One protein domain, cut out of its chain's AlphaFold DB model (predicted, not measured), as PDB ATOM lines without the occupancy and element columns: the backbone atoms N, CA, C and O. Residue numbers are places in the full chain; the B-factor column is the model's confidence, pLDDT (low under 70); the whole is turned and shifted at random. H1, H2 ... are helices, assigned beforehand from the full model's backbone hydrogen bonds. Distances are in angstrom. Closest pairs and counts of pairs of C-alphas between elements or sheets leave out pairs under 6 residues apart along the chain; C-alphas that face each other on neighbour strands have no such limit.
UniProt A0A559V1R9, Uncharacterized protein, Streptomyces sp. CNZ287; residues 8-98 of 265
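Overview. This is residues 8 to 98 of the 265 residues of an uncharacterized protein of Streptomyces sp. CNZ287 (UniProt A0A559V1R9). One long straight helix, H3, makes the length of the domain; the two shorter helices, H1 and H2, pack on its residues 63 to 78, and residues 79 to 89 and 91 to 97 stick out beyond this small head as an arm. A long loop, residues 28 to 43, joins H1 to H2. The printed part has 91 residues with three named helices, in the order H1, H2, H3, and no named strand: the class is all helix. The whole is loose, with a radius of gyration of the C-alphas of 16.0 A, and spans 55 by 27 by 19 A.

Along the chain. H3, residues 61 to 95, is 50.8 A from first to last C-alpha, from C-alpha 61 at (174.080, 176.032, 149.994) to C-alpha 95 at (176.536, 141.392, 187.053). H2 is residues 44 to 54, 15.1 A. H1 is residues 14 to 27, 19.9 A, beginning at C-alpha 14 at (183.476, 167.955, 170.237).

Arrangement. H1, H2 and H3 form a bundle, a group of helices that touch one another. H3 touches H2 with residues 71 to 78 alone; their closest C-alphas, of Leu 49 and Arg 71, are 6.2 A apart. They run opposite ways at a steep tilt of 43 degrees, a helical hairpin. H3 touches H1 with residues 63 to 70 alone, the closest C-alphas being those of Met 21 and Glu 67, 6.7 A apart. They run opposite ways at a shallow tilt of 29 degrees. H1, with residues 14 to 18 alone, only just touches H2, with 3 pairs of C-alphas within 8 A; the closest, of Leu 18 and Ala 48, are 7.2 A apart. H1 and H2 run the same way at a shallow tilt of 31 degrees. In H1 and H2 every O i to N i+4 pair is within hydrogen-bond range; in H3 30 of 31 are.

Size, cuts and confidence. The C-alphas farthest apart, of Asp 29 and Gly 97, are 54.8 A apart. The printed part has no cut. The link from H1 to H2 is long, that from H2 to H3 short. The mean pLDDT of the printed part is 87.7; residues 8 to 11 are under 70.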
ATOM      1  N   PRO A   8     192.003 153.082 165.066       54.22
ATOM      2  CA  PRO A   8     190.762 153.572 165.639       54.22
ATOM      3  C   PRO A   8     190.551 155.022 165.184       54.22
ATOM      4  O   PRO A   8     191.527 155.765 165.029       54.22
ATOM      5  N   PRO A   9     189.303 155.418 164.877       59.03
ATOM      6  CA  PRO A   9     189.031 156.778 164.446       59.03
ATOM      7  C   PRO A   9     189.518 157.746 165.523       59.03
ATOM      8  O   PRO A   9     189.264 157.522 166.704       59.03
ATOM      9  N   GLU A  10     190.201 158.811 165.103       66.94
ATOM     10  CA  GLU A  10     190.664 159.845 166.026       66.94
ATOM     11  C   GLU A  10     189.499 160.367 166.881       66.94
ATOM     12  O   GLU A  10     188.376 160.516 166.365       66.94
ATOM     13  N   PRO A  11     189.748 160.632 168.177       69.31
ATOM     14  CA  PRO A  11     188.744 161.207 169.054       69.31
ATOM     15  C   PRO A  11     188.238 162.517 168.447       69.31
ATOM     16  O   PRO A  11     189.008 163.359 167.987       69.31
ATOM     17  N   ILE A  12     186.915 162.665 168.390       81.00
ATOM     18  CA  ILE A  12     186.301 163.897 167.902       81.00
ATOM     19  C   ILE A  12     186.471 164.952 168.990       81.00
ATOM     20  O   ILE A  12     185.927 164.799 170.079       81.00
ATOM     21  N   ASP A  13     187.170 166.036 168.664       88.62
ATOM     22  CA  ASP A  13     187.141 167.267 169.453       88.62
ATOM     23  C   ASP A  13     185.752 167.907 169.310       88.62
ATOM     24  O   ASP A  13     185.442 168.611 168.339       88.62
ATOM     25  N   LEU A  14     184.870 167.544 170.242       87.44
ATOM     26  CA  LEU A  14     183.476 167.955 170.237       87.44
ATOM     27  C   LEU A  14     183.328 169.474 170.445       87.44
ATOM     28  O   LEU A  14     182.631 170.084 169.627       87.44
ATOM     29  N   PRO A  15     183.999 170.121 171.422       90.19
ATOM     30  CA  PRO A  15     183.961 171.576 171.563       90.19
ATOM     31  C   PRO A  15     184.388 172.316 170.291       90.19
ATOM     32  O   PRO A  15     183.698 173.245 169.854       90.19
ATOM     33  N   ALA A  16     185.468 171.885 169.630       92.06
ATOM     34  CA  ALA A  16     185.913 172.509 168.385       92.06
ATOM     35  C   ALA A  16     184.908 172.312 167.240       92.06
ATOM     36  O   ALA A  16     184.653 173.236 166.457       92.06
ATOM     37  N   LEU A  17     184.306 171.122 167.139       93.56
ATOM     38  CA  LEU A  17     183.282 170.808 166.142       93.56
ATOM     39  C   LEU A  17     182.028 171.676 166.322       93.56
ATOM     40  O   LEU A  17     181.545 172.265 165.352       93.56
ATOM     41  N   LEU A  18     181.533 171.789 167.556       94.06
ATOM     42  CA  LEU A  18     180.364 172.601 167.900       94.06
ATOM     43  C   LEU A  18     180.639 174.092 167.695       94.06
ATOM     44  O   LEU A  18     179.840 174.782 167.061       94.06
ATOM     45  N   THR A  19     181.815 174.570 168.103       94.38
ATOM     46  CA  THR A  19     182.264 175.948 167.850       94.38
ATOM     47  C   THR A  19     182.309 176.258 166.353       94.38
ATOM     48  O   THR A  19     181.908 177.342 165.923       94.38
ATOM     49  N   ARG A  20     182.774 175.316 165.522       94.69
ATOM     50  CA  ARG A  20     182.783 175.484 164.062       94.69
ATOM     51  C   ARG A  20     181.370 175.597 163.489       94.69
ATOM     52  O   ARG A  20     181.148 176.450 162.631       94.69
ATOM     53  N   MET A  21     180.429 174.773 163.949       95.94
ATOM     54  CA  MET A  21     179.023 174.862 163.532       95.94
ATOM     55  C   MET A  21     178.405 176.199 163.948       95.94
ATOM     56  O   MET A  21     177.856 176.906 163.105       95.94
ATOM     57  N   TRP A  22     178.596 176.612 165.202       96.12
ATOM     58  CA  TRP A  22     178.135 177.909 165.694       96.12
ATOM     59  C   TRP A  22     178.668 179.073 164.850       96.12
ATOM     60  O   TRP A  22     177.902 179.934 164.418       96.12
ATOM     61  N   LYS A  23     179.970 179.071 164.527       95.94
ATOM     62  CA  LYS A  23     180.596 180.102 163.680       95.94
ATOM     63  C   LYS A  23     179.945 180.201 162.298       95.94
ATOM     64  O   LYS A  23     179.807 181.309 161.789       95.94
ATOM     65  N   ARG A  24     179.528 179.081 161.694       95.62
ATOM     66  CA  ARG A  24     178.830 179.091 160.396       95.62
ATOM     67  C   ARG A  24     177.452 179.734 160.489       95.62
ATOM     68  O   ARG A  24     177.124 180.554 159.642       95.62
ATOM     69  N   HIS A  25     176.678 179.386 161.514       96.00
ATOM     70  CA  HIS A  25     175.364 179.989 161.739       96.00
ATOM     71  C   HIS A  25     175.472 181.479 162.080       96.00
ATOM     72  O   HIS A  25     174.705 182.278 161.551       96.00
ATOM     73  N   ARG A  26     176.485 181.877 162.859       96.44
ATOM     74  CA  ARG A  26     176.797 183.290 163.106       96.44
ATOM     75  C   ARG A  26     177.145 184.045 161.828       96.44
ATOM     76  O   ARG A  26     176.634 185.132 161.623       96.44
ATOM     77  N   ALA A  27     177.993 183.479 160.973       95.94
ATOM     78  CA  ALA A  27     178.377 184.108 159.708       95.94
ATOM     79  C   ALA A  27     177.225 184.192 158.690       95.94
ATOM     80  O   ALA A  27     177.313 184.953 157.732       95.94
ATOM     81  N   ALA A  28     176.175 183.389 158.869       94.25
ATOM     82  CA  ALA A  28     174.972 183.408 158.047       94.25
ATOM     83  C   ALA A  28     173.854 184.291 158.630       94.25
ATOM     84  O   ALA A  28     172.736 184.231 158.120       94.25
ATOM     85  N   ASP A  29     174.134 185.052 159.697       94.50
ATOM     86  CA  ASP A  29     173.159 185.869 160.430       94.50
ATOM     87  C   ASP A  29     171.885 185.078 160.797       94.50
ATOM     88  O   ASP A  29     170.750 185.538 160.652       94.50
ATOM     89  N   ASP A  30     172.073 183.833 161.254       94.25
ATOM     90  CA  ASP A  30     170.982 182.939 161.628       94.25
ATOM     91  C   ASP A  30     170.196 183.513 162.824       94.25
ATOM     92  O   ASP A  30     170.682 183.537 163.954       94.25
ATOM     93  N   SER A  31     168.940 183.906 162.589       91.62
ATOM     94  CA  SER A  31     168.066 184.496 163.616       91.62
ATOM     95  C   SER A  31     167.754 183.599 164.817       91.62
ATOM     96  O   SER A  31     167.184 184.074 165.787       91.62
ATOM     97  N   GLY A  32     168.067 182.304 164.752       91.00
ATOM     98  CA  GLY A  32     167.876 181.356 165.845       91.00
ATOM     99  C   GLY A  32     169.166 181.031 166.589       91.00
ATOM    100  O   GLY A  32     169.144 180.124 167.412       91.00
ATOM    101  N   LEU A  33     170.288 181.700 166.298       93.00
ATOM    102  CA  LEU A  33     171.606 181.375 166.863       93.00
ATOM    103  C   LEU A  33     171.630 181.359 168.400       93.00
ATOM    104  O   LEU A  33     172.385 180.593 168.988       93.00
ATOM    105  N   GLU A  34     170.789 182.163 169.046       92.38
ATOM    106  CA  GLU A  34     170.578 182.177 170.500       92.38
ATOM    107  C   GLU A  34     170.118 180.831 171.089       92.38
ATOM    108  O   GLU A  34     170.337 180.571 172.268       92.38
ATOM    109  N   LEU A  35     169.515 179.960 170.272       90.38
ATOM    110  CA  LEU A  35     169.082 178.612 170.653       90.38
ATOM    111  C   LEU A  35     170.168 177.550 170.420       90.38
ATOM    112  O   LEU A  35     169.927 176.363 170.654       90.38
ATOM    113  N   PHE A  36     171.334 177.935 169.895       93.12
ATOM    114  CA  PHE A  36     172.440 177.004 169.711       93.12
ATOM    115  C   PHE A  36     172.967 176.566 171.089       93.12
ATOM    116  O   PHE A  36     173.181 177.422 171.948       93.12
ATOM    117  N   PRO A  37     173.181 175.260 171.332       87.94
ATOM    118  CA  PRO A  37     173.600 174.792 172.648       87.94
ATOM    119  C   PRO A  37     175.012 175.268 172.987       87.94
ATOM    120  O   PRO A  37     175.886 175.322 172.119       87.94
ATOM    121  N   ASP A  38     175.243 175.535 174.268       86.56
ATOM    122  CA  ASP A  38     176.586 175.728 174.802       86.56
ATOM    123  C   ASP A  38     177.453 174.487 174.490       86.56
ATOM    124  O   ASP A  38     177.050 173.376 174.846       86.56
ATOM    125  N   PRO A  39     178.610 174.633 173.807       86.69
ATOM    126  CA  PRO A  39     179.498 173.519 173.480       86.69
ATOM    127  C   PRO A  39     179.958 172.682 174.677       86.69
ATOM    128  O   PRO A  39     180.291 171.512 174.483       86.69
ATOM    129  N   GLU A  40     179.986 173.263 175.876       81.81
ATOM    130  CA  GLU A  40     180.426 172.590 177.103       81.81
ATOM    131  C   GLU A  40     179.268 171.934 177.873       81.81
ATOM    132  O   GLU A  40     179.496 171.128 178.778       81.81
ATOM    133  N   ALA A  41     178.014 172.214 177.500       80.56
ATOM    134  CA  ALA A  41     176.859 171.674 178.204       80.56
ATOM    135  C   ALA A  41     176.676 170.156 177.974       80.56
ATOM    136  O   ALA A  41     176.851 169.649 176.856       80.56
ATOM    137  N   PRO A  42     176.221 169.404 178.995       76.31
ATOM    138  CA  PRO A  42     175.843 168.005 178.830       76.31
ATOM    139  C   PRO A  42     174.792 167.832 177.727       76.31
ATOM    140  O   PRO A  42     173.781 168.532 177.682       76.31
ATOM    141  N   GLY A  43     175.025 166.893 176.809       77.94
ATOM    142  CA  GLY A  43     174.109 166.632 175.694       77.94
ATOM    143  C   GLY A  43     174.155 167.658 174.551       77.94
ATOM    144  O   GLY A  43     173.388 167.517 173.592       77.94
ATOM    145  N   ALA A  44     175.077 168.631 174.577       85.00
ATOM    146  CA  ALA A  44     175.230 169.646 173.531       85.00
ATOM    147  C   ALA A  44     175.345 169.051 172.118       85.00
ATOM    148  O   ALA A  44     174.738 169.560 171.179       85.00
ATOM    149  N   ALA A  45     176.038 167.918 171.963       81.81
ATOM    150  CA  ALA A  45     176.158 167.208 170.688       81.81
ATOM    151  C   ALA A  45     174.799 166.832 170.067       81.81
ATOM    152  O   ALA A  45     174.597 166.971 168.857       81.81
ATOM    153  N   PHE A  46     173.862 166.349 170.888       83.94
ATOM    154  CA  PHE A  46     172.527 165.960 170.438       83.94
ATOM    155  C   PHE A  46     171.676 167.188 170.116       83.94
ATOM    156  O   PHE A  46     171.061 167.255 169.050       83.94
ATOM    157  N   LEU A  47     171.699 168.193 170.992       84.00
ATOM    158  CA  LEU A  47     170.976 169.447 170.786       84.00
ATOM    159  C   LEU A  47     171.469 170.188 169.536       84.00
ATOM    160  O   LEU A  47     170.657 170.671 168.751       84.00
ATOM    161  N   ALA A  48     172.776 170.187 169.272       89.50
ATOM    162  CA  ALA A  48     173.363 170.805 168.087       89.50
ATOM    163  C   ALA A  48     172.934 170.079 166.804       89.50
ATOM    164  O   ALA A  48     172.683 170.710 165.777       89.50
ATOM    165  N   LEU A  49     172.787 168.750 166.860       87.12
ATOM    166  CA  LEU A  49     172.258 167.965 165.746       87.12
ATOM    167  C   LEU A  49     170.801 168.342 165.426       87.12
ATOM    168  O   LEU A  49     170.443 168.471 164.248       87.12
ATOM    169  N   LEU A  50     169.967 168.499 166.460       85.56
ATOM    170  CA  LEU A  50     168.571 168.927 166.328       85.56
ATOM    171  C   LEU A  50     168.473 170.359 165.797       85.56
ATOM    172  O   LEU A  50     167.726 170.612 164.846       85.56
ATOM    173  N   PHE A  51     169.281 171.262 166.352       92.31
ATOM    174  CA  PHE A  51     169.395 172.645 165.913       92.31
ATOM    175  C   PHE A  51     169.719 172.714 164.419       92.31
ATOM    176  O   PHE A  51     168.905 173.208 163.636       92.31
ATOM    177  N   ALA A  52     170.830 172.102 163.997       90.56
ATOM    178  CA  ALA A  52     171.279 172.110 162.606       90.56
ATOM    179  C   ALA A  52     170.242 171.491 161.650       90.56
ATOM    180  O   ALA A  52     170.057 171.945 160.521       90.56
ATOM    181  N   ARG A  53     169.488 170.473 162.099       91.25
ATOM    182  CA  ARG A  53     168.376 169.908 161.316       91.25
ATOM    183  C   ARG A  53     167.254 170.929 161.104       91.25
ATOM    184  O   ARG A  53     166.766 171.048 159.980       91.25
ATOM    185  N   SER A  54     166.833 171.624 162.160       90.12
ATOM    186  CA  SER A  54     165.730 172.593 162.109       90.12
ATOM    187  C   SER A  54     166.100 173.884 161.368       90.12
ATOM    188  O   SER A  54     165.274 174.447 160.651       90.12
ATOM    189  N   ARG A  55     167.368 174.303 161.460       92.75
ATOM    190  CA  ARG A  55     167.901 175.542 160.875       92.75
ATOM    191  C   ARG A  55     168.673 175.329 159.575       92.75
ATOM    192  O   ARG A  55     169.254 176.268 159.047       92.75
ATOM    193  N   ARG A  56     168.613 174.138 158.970       91.62
ATOM    194  CA  ARG A  56     169.346 173.802 157.731       91.62
ATOM    195  C   ARG A  56     169.202 174.853 156.622       91.62
ATOM    196  O   ARG A  56     170.128 175.057 155.846       91.62
ATOM    197  N   ARG A  57     168.027 175.479 156.489       92.06
ATOM    198  CA  ARG A  57     167.748 176.480 155.440       92.06
ATOM    199  C   ARG A  57     168.306 177.876 155.739       92.06
ATOM    200  O   ARG A  57     168.358 178.667 154.807       92.06
ATOM    201  N   ALA A  58     168.729 178.154 156.972       92.19
ATOM    202  CA  ALA A  58     169.353 179.422 157.348       92.19
ATOM    203  C   ALA A  58     170.758 179.582 156.740       92.19
ATOM    204  O   ALA A  58     171.228 180.693 156.545       92.19
ATOM    205  N   LEU A  59     171.411 178.475 156.374       94.31
ATOM    206  CA  LEU A  59     172.749 178.497 155.795       94.31
ATOM    207  C   LEU A  59     172.729 178.571 154.252       94.31
ATOM    208  O   LEU A  59     171.927 177.889 153.591       94.31
ATOM    209  N   PRO A  60     173.679 179.290 153.629       94.56
ATOM    210  CA  PRO A  60     173.942 179.194 152.194       94.56
ATOM    211  C   PRO A  60     174.249 177.754 151.750       94.56
ATOM    212  O   PRO A  60     174.723 176.927 152.528       94.56
ATOM    213  N   LEU A  61     173.990 177.419 150.480       92.38
ATOM    214  CA  LEU A  61     174.080 176.032 149.994       92.38
ATOM    215  C   LEU A  61     175.477 175.403 150.161       92.38
ATOM    216  O   LEU A  61     175.567 174.224 150.497       92.38
ATOM    217  N   ALA A  62     176.549 176.169 149.938       91.19
ATOM    218  CA  ALA A  62     177.920 175.687 150.122       91.19
ATOM    219  C   ALA A  62     178.195 175.331 151.594       91.19
ATOM    220  O   ALA A  62     178.624 174.220 151.895       91.19
ATOM    221  N   VAL A  63     177.816 176.226 152.508       93.38
ATOM    222  CA  VAL A  63     177.982 176.073 153.962       93.38
ATOM    223  C   VAL A  63     177.160 174.893 154.500       93.38
ATOM    224  O   VAL A  63     177.656 174.110 155.309       93.38
ATOM    225  N   ARG A  64     175.942 174.676 153.974       91.38
ATOM    226  CA  ARG A  64     175.116 173.494 154.293       91.38
ATOM    227  C   ARG A  64     175.827 172.172 154.013       91.38
ATOM    228  O   ARG A  64     175.634 171.215 154.753       91.38
ATOM    229  N   ARG A  65     176.584 172.080 152.914       91.31
ATOM    230  CA  ARG A  65     177.280 170.835 152.542       91.31
ATOM    231  C   ARG A  65     178.387 170.510 153.536       91.31
ATOM    232  O   ARG A  65     178.533 169.355 153.919       91.31
ATOM    233  N   GLU A  66     179.129 171.521 153.972       91.94
ATOM    234  CA  GLU A  66     180.162 171.350 154.992       91.94
ATOM    235  C   GLU A  66     179.572 170.996 156.356       91.94
ATOM    236  O   GLU A  66     180.091 170.123 157.050       91.94
ATOM    237  N   GLU A  67     178.464 171.638 156.731       93.94
ATOM    238  CA  GLU A  67     177.763 171.303 157.964       93.94
ATOM    239  C   GLU A  67     177.205 169.878 157.943       93.94
ATOM    240  O   GLU A  67     177.229 169.202 158.967       93.94
ATOM    241  N   GLU A  68     176.775 169.359 156.790       91.19
ATOM    242  CA  GLU A  68     176.322 167.969 156.693       91.19
ATOM    243  C   GLU A  68     177.426 166.974 157.088       91.19
ATOM    244  O   GLU A  68     177.149 165.971 157.747       91.19
ATOM    245  N   LEU A  69     178.689 167.269 156.760       90.31
ATOM    246  CA  LEU A  69     179.827 166.456 157.199       90.31
ATOM    247  C   LEU A  69     179.999 166.505 158.720       90.31
ATOM    248  O   LEU A  69     180.285 165.483 159.344       90.31
ATOM    249  N   ASP A  70     179.791 167.670 159.328       92.00
ATOM    250  CA  ASP A  70     179.861 167.839 160.780       92.00
ATOM    251  C   ASP A  70     178.699 167.149 161.496       92.00
ATOM    252  O   ASP A  70     178.914 166.450 162.485       92.00
ATOM    253  N   ARG A  71     177.494 167.196 160.923       91.19
ATOM    254  CA  ARG A  71     176.340 166.420 161.396       91.19
ATOM    255  C   ARG A  71     176.614 164.920 161.336       91.19
ATOM    256  O   ARG A  71     176.293 164.207 162.283       91.19
ATOM    257  N   LEU A  72     177.248 164.421 160.272       88.56
ATOM    258  CA  LEU A  72     177.650 163.011 160.187       88.56
ATOM    259  C   LEU A  72     178.701 162.640 161.243       88.56
ATOM    260  O   LEU A  72     178.628 161.545 161.806       88.56
ATOM    261  N   ARG A  73     179.645 163.540 161.548       89.06
ATOM    262  CA  ARG A  73     180.614 163.356 162.643       89.06
ATOM    263  C   ARG A  73     179.912 163.294 164.004       89.06
ATOM    264  O   ARG A  73     180.182 162.353 164.748       89.06
ATOM    265  N   LEU A  74     178.969 164.199 164.283       86.00
ATOM    266  CA  LEU A  74     178.155 164.182 165.507       86.00
ATOM    267  C   LEU A  74     177.313 162.906 165.625       86.00
ATOM    268  O   LEU A  74     177.333 162.252 166.662       86.00
ATOM    269  N   ILE A  75     176.622 162.496 164.556       84.88
ATOM    270  CA  ILE A  75     175.839 161.248 164.533       84.88
ATOM    271  C   ILE A  75     176.730 160.046 164.839       84.88
ATOM    272  O   ILE A  75     176.324 159.143 165.568       84.88
ATOM    273  N   ARG A  76     177.938 160.008 164.266       84.56
ATOM    274  CA  ARG A  76     178.903 158.941 164.536       84.56
ATOM    275  C   ARG A  76     179.329 158.936 166.003       84.56
ATOM    276  O   ARG A  76     179.325 157.863 166.592       84.56
ATOM    277  N   HIS A  77     179.645 160.099 166.569       83.44
ATOM    278  CA  HIS A  77     180.028 160.244 167.974       83.44
ATOM    279  C   HIS A  77     178.916 159.785 168.927       83.44
ATOM    280  O   HIS A  77     179.130 158.892 169.739       83.44
ATOM    281  N   LEU A  78     177.697 160.309 168.756       80.31
ATOM    282  CA  LEU A  78     176.534 159.946 169.575       80.31
ATOM    283  C   LEU A  78     176.236 158.447 169.520       80.31
ATOM    284  O   LEU A  78     175.874 157.837 170.518       80.31
ATOM    285  N   ARG A  79     176.420 157.832 168.350       82.69
ATOM    286  CA  ARG A  79     176.286 156.383 168.192       82.69
ATOM    287  C   ARG A  79     177.355 155.603 168.949       82.69
ATOM    288  O   ARG A  79     177.027 154.560 169.483       82.69
ATOM    289  N   GLN A  80     178.602 156.073 168.976       80.06
ATOM    290  CA  GLN A  80     179.665 155.421 169.748       80.06
ATOM    291  C   GLN A  80     179.379 155.495 171.249       80.06
ATOM    292  O   GLN A  80     179.521 154.488 171.929       80.06
ATOM    293  N   MET A  81     178.920 156.651 171.738       80.31
ATOM    294  CA  MET A  81     178.496 156.796 173.133       80.31
ATOM    295  C   MET A  81     177.328 155.867 173.463       80.31
ATOM    296  O   MET A  81     177.375 155.174 174.467       80.31
ATOM    297  N   LEU A  82     176.315 155.802 172.592       83.88
ATOM    298  CA  LEU A  82     175.170 154.913 172.790       83.88
ATOM    299  C   LEU A  82     175.581 153.436 172.780       83.88
ATOM    300  O   LEU A  82     175.109 152.674 173.612       83.88
ATOM    301  N   ASP A  83     176.462 153.031 171.859       84.06
ATOM    302  CA  ASP A  83     176.966 151.656 171.799       84.06
ATOM    303  C   ASP A  83     177.757 151.303 173.086       84.06
ATOM    304  O   ASP A  83     177.659 150.176 173.574       84.06
ATOM    305  N   ALA A  84     178.516 152.254 173.650       80.69
ATOM    306  CA  ALA A  84     179.253 152.076 174.905       80.69
ATOM    307  C   ALA A  84     178.327 151.997 176.128       80.69
ATOM    308  O   ALA A  84     178.482 151.097 176.949       80.69
ATOM    309  N   GLU A  85     177.334 152.881 176.207       85.44
ATOM    310  CA  GLU A  85     176.324 152.882 177.269       85.44
ATOM    311  C   GLU A  85     175.490 151.595 177.248       85.44
ATOM    312  O   GLU A  85     175.242 150.970 178.277       85.44
ATOM    313  N   GLU A  86     175.105 151.142 176.052       87.12
ATOM    314  CA  GLU A  86     174.377 149.888 175.883       87.12
ATOM    315  C   GLU A  86     175.224 148.686 176.331       87.12
ATOM    316  O   GLU A  86     174.710 147.759 176.959       87.12
ATOM    317  N   LEU A  87     176.530 148.692 176.039       89.12
ATOM    318  CA  LEU A  87     177.449 147.661 176.515       89.12
ATOM    319  C   LEU A  87     177.596 147.678 178.040       89.12
ATOM    320  O   LEU A  87     177.574 146.604 178.642       89.12
ATOM    321  N   ALA A  88     177.739 148.860 178.643       83.38
ATOM    322  CA  ALA A  88     177.808 149.031 180.092       83.38
ATOM    323  C   ALA A  88     176.538 148.479 180.752       83.38
ATOM    324  O   ALA A  88     176.623 147.547 181.543       83.38
ATOM    325  N   THR A  89     175.365 148.893 180.270       88.00
ATOM    326  CA  THR A  89     174.064 148.391 180.744       88.00
ATOM    327  C   THR A  89     173.950 146.866 180.609       88.00
ATOM    328  O   THR A  89     173.421 146.184 181.484       88.00
ATOM    329  N   HIS A  90     174.458 146.291 179.512       88.25
ATOM    330  CA  HIS A  90     174.508 144.838 179.333       88.25
ATOM    331  C   HIS A  90     175.425 144.130 180.340       88.25
ATOM    332  O   HIS A  90     175.150 142.981 180.698       88.25
ATOM    333  N   ASN A  91     176.535 144.759 180.725       86.94
ATOM    334  CA  ASN A  91     177.465 144.223 181.713       86.94
ATOM    335  C   ASN A  91     176.876 144.328 183.123       86.94
ATOM    336  O   ASN A  91     176.925 143.331 183.836       86.94
ATOM    337  N   ASP A  92     176.251 145.455 183.460       87.25
ATOM    338  CA  ASP A  92     175.589 145.682 184.749       87.25
ATOM    339  C   ASP A  92     174.437 144.694 184.942       87.25
ATOM    340  O   ASP A  92     174.432 143.928 185.899       87.25
ATOM    341  N   ALA A  93     173.546 144.566 183.952       85.69
ATOM    342  CA  ALA A  93     172.460 143.587 184.003       85.69
ATOM    343  C   ALA A  93     172.974 142.146 184.177       85.69
ATOM    344  O   ALA A  93     172.350 141.329 184.848       85.69
ATOM    345  N   HIS A  94     174.115 141.810 183.569       84.56
ATOM    346  CA  HIS A  94     174.732 140.501 183.760       84.56
ATOM    347  C   HIS A  94     175.343 140.342 185.160       84.56
ATOM    348  O   HIS A  94     175.262 139.250 185.721       84.56
ATOM    349  N   ALA A  95     175.973 141.384 185.703       83.25
ATOM    350  CA  ALA A  95     176.536 141.392 187.053       83.25
ATOM    351  C   ALA A  95     175.439 141.265 188.123       83.25
ATOM    352  O   ALA A  95     175.600 140.502 189.071       83.25
ATOM    353  N   ASP A  96     174.286 141.891 187.889       89.69
ATOM    354  CA  ASP A  96     173.087 141.805 188.731       89.69
ATOM    355  C   ASP A  96     172.324 140.474 188.572       89.69
ATOM    356  O   ASP A  96     171.269 140.264 189.170       89.69
ATOM    357  N   GLY A  97     172.832 139.552 187.747       88.62
ATOM    358  CA  GLY A  97     172.252 138.225 187.555       88.62
ATOM    359  C   GLY A  97     170.981 138.194 186.700       88.62
ATOM    360  O   GLY A  97     170.302 137.162 186.679       88.62
ATOM    361  N   LEU A  98     170.650 139.264 185.959       87.44
ATOM    362  CA  LEU A  98     169.473 139.254 185.087       87.44
ATOM    363  C   LEU A  98     169.617 138.183 183.993       87.44
ATOM    364  O   LEU A  98     170.588 138.177 183.220       87.44
TER     365      LEU A  98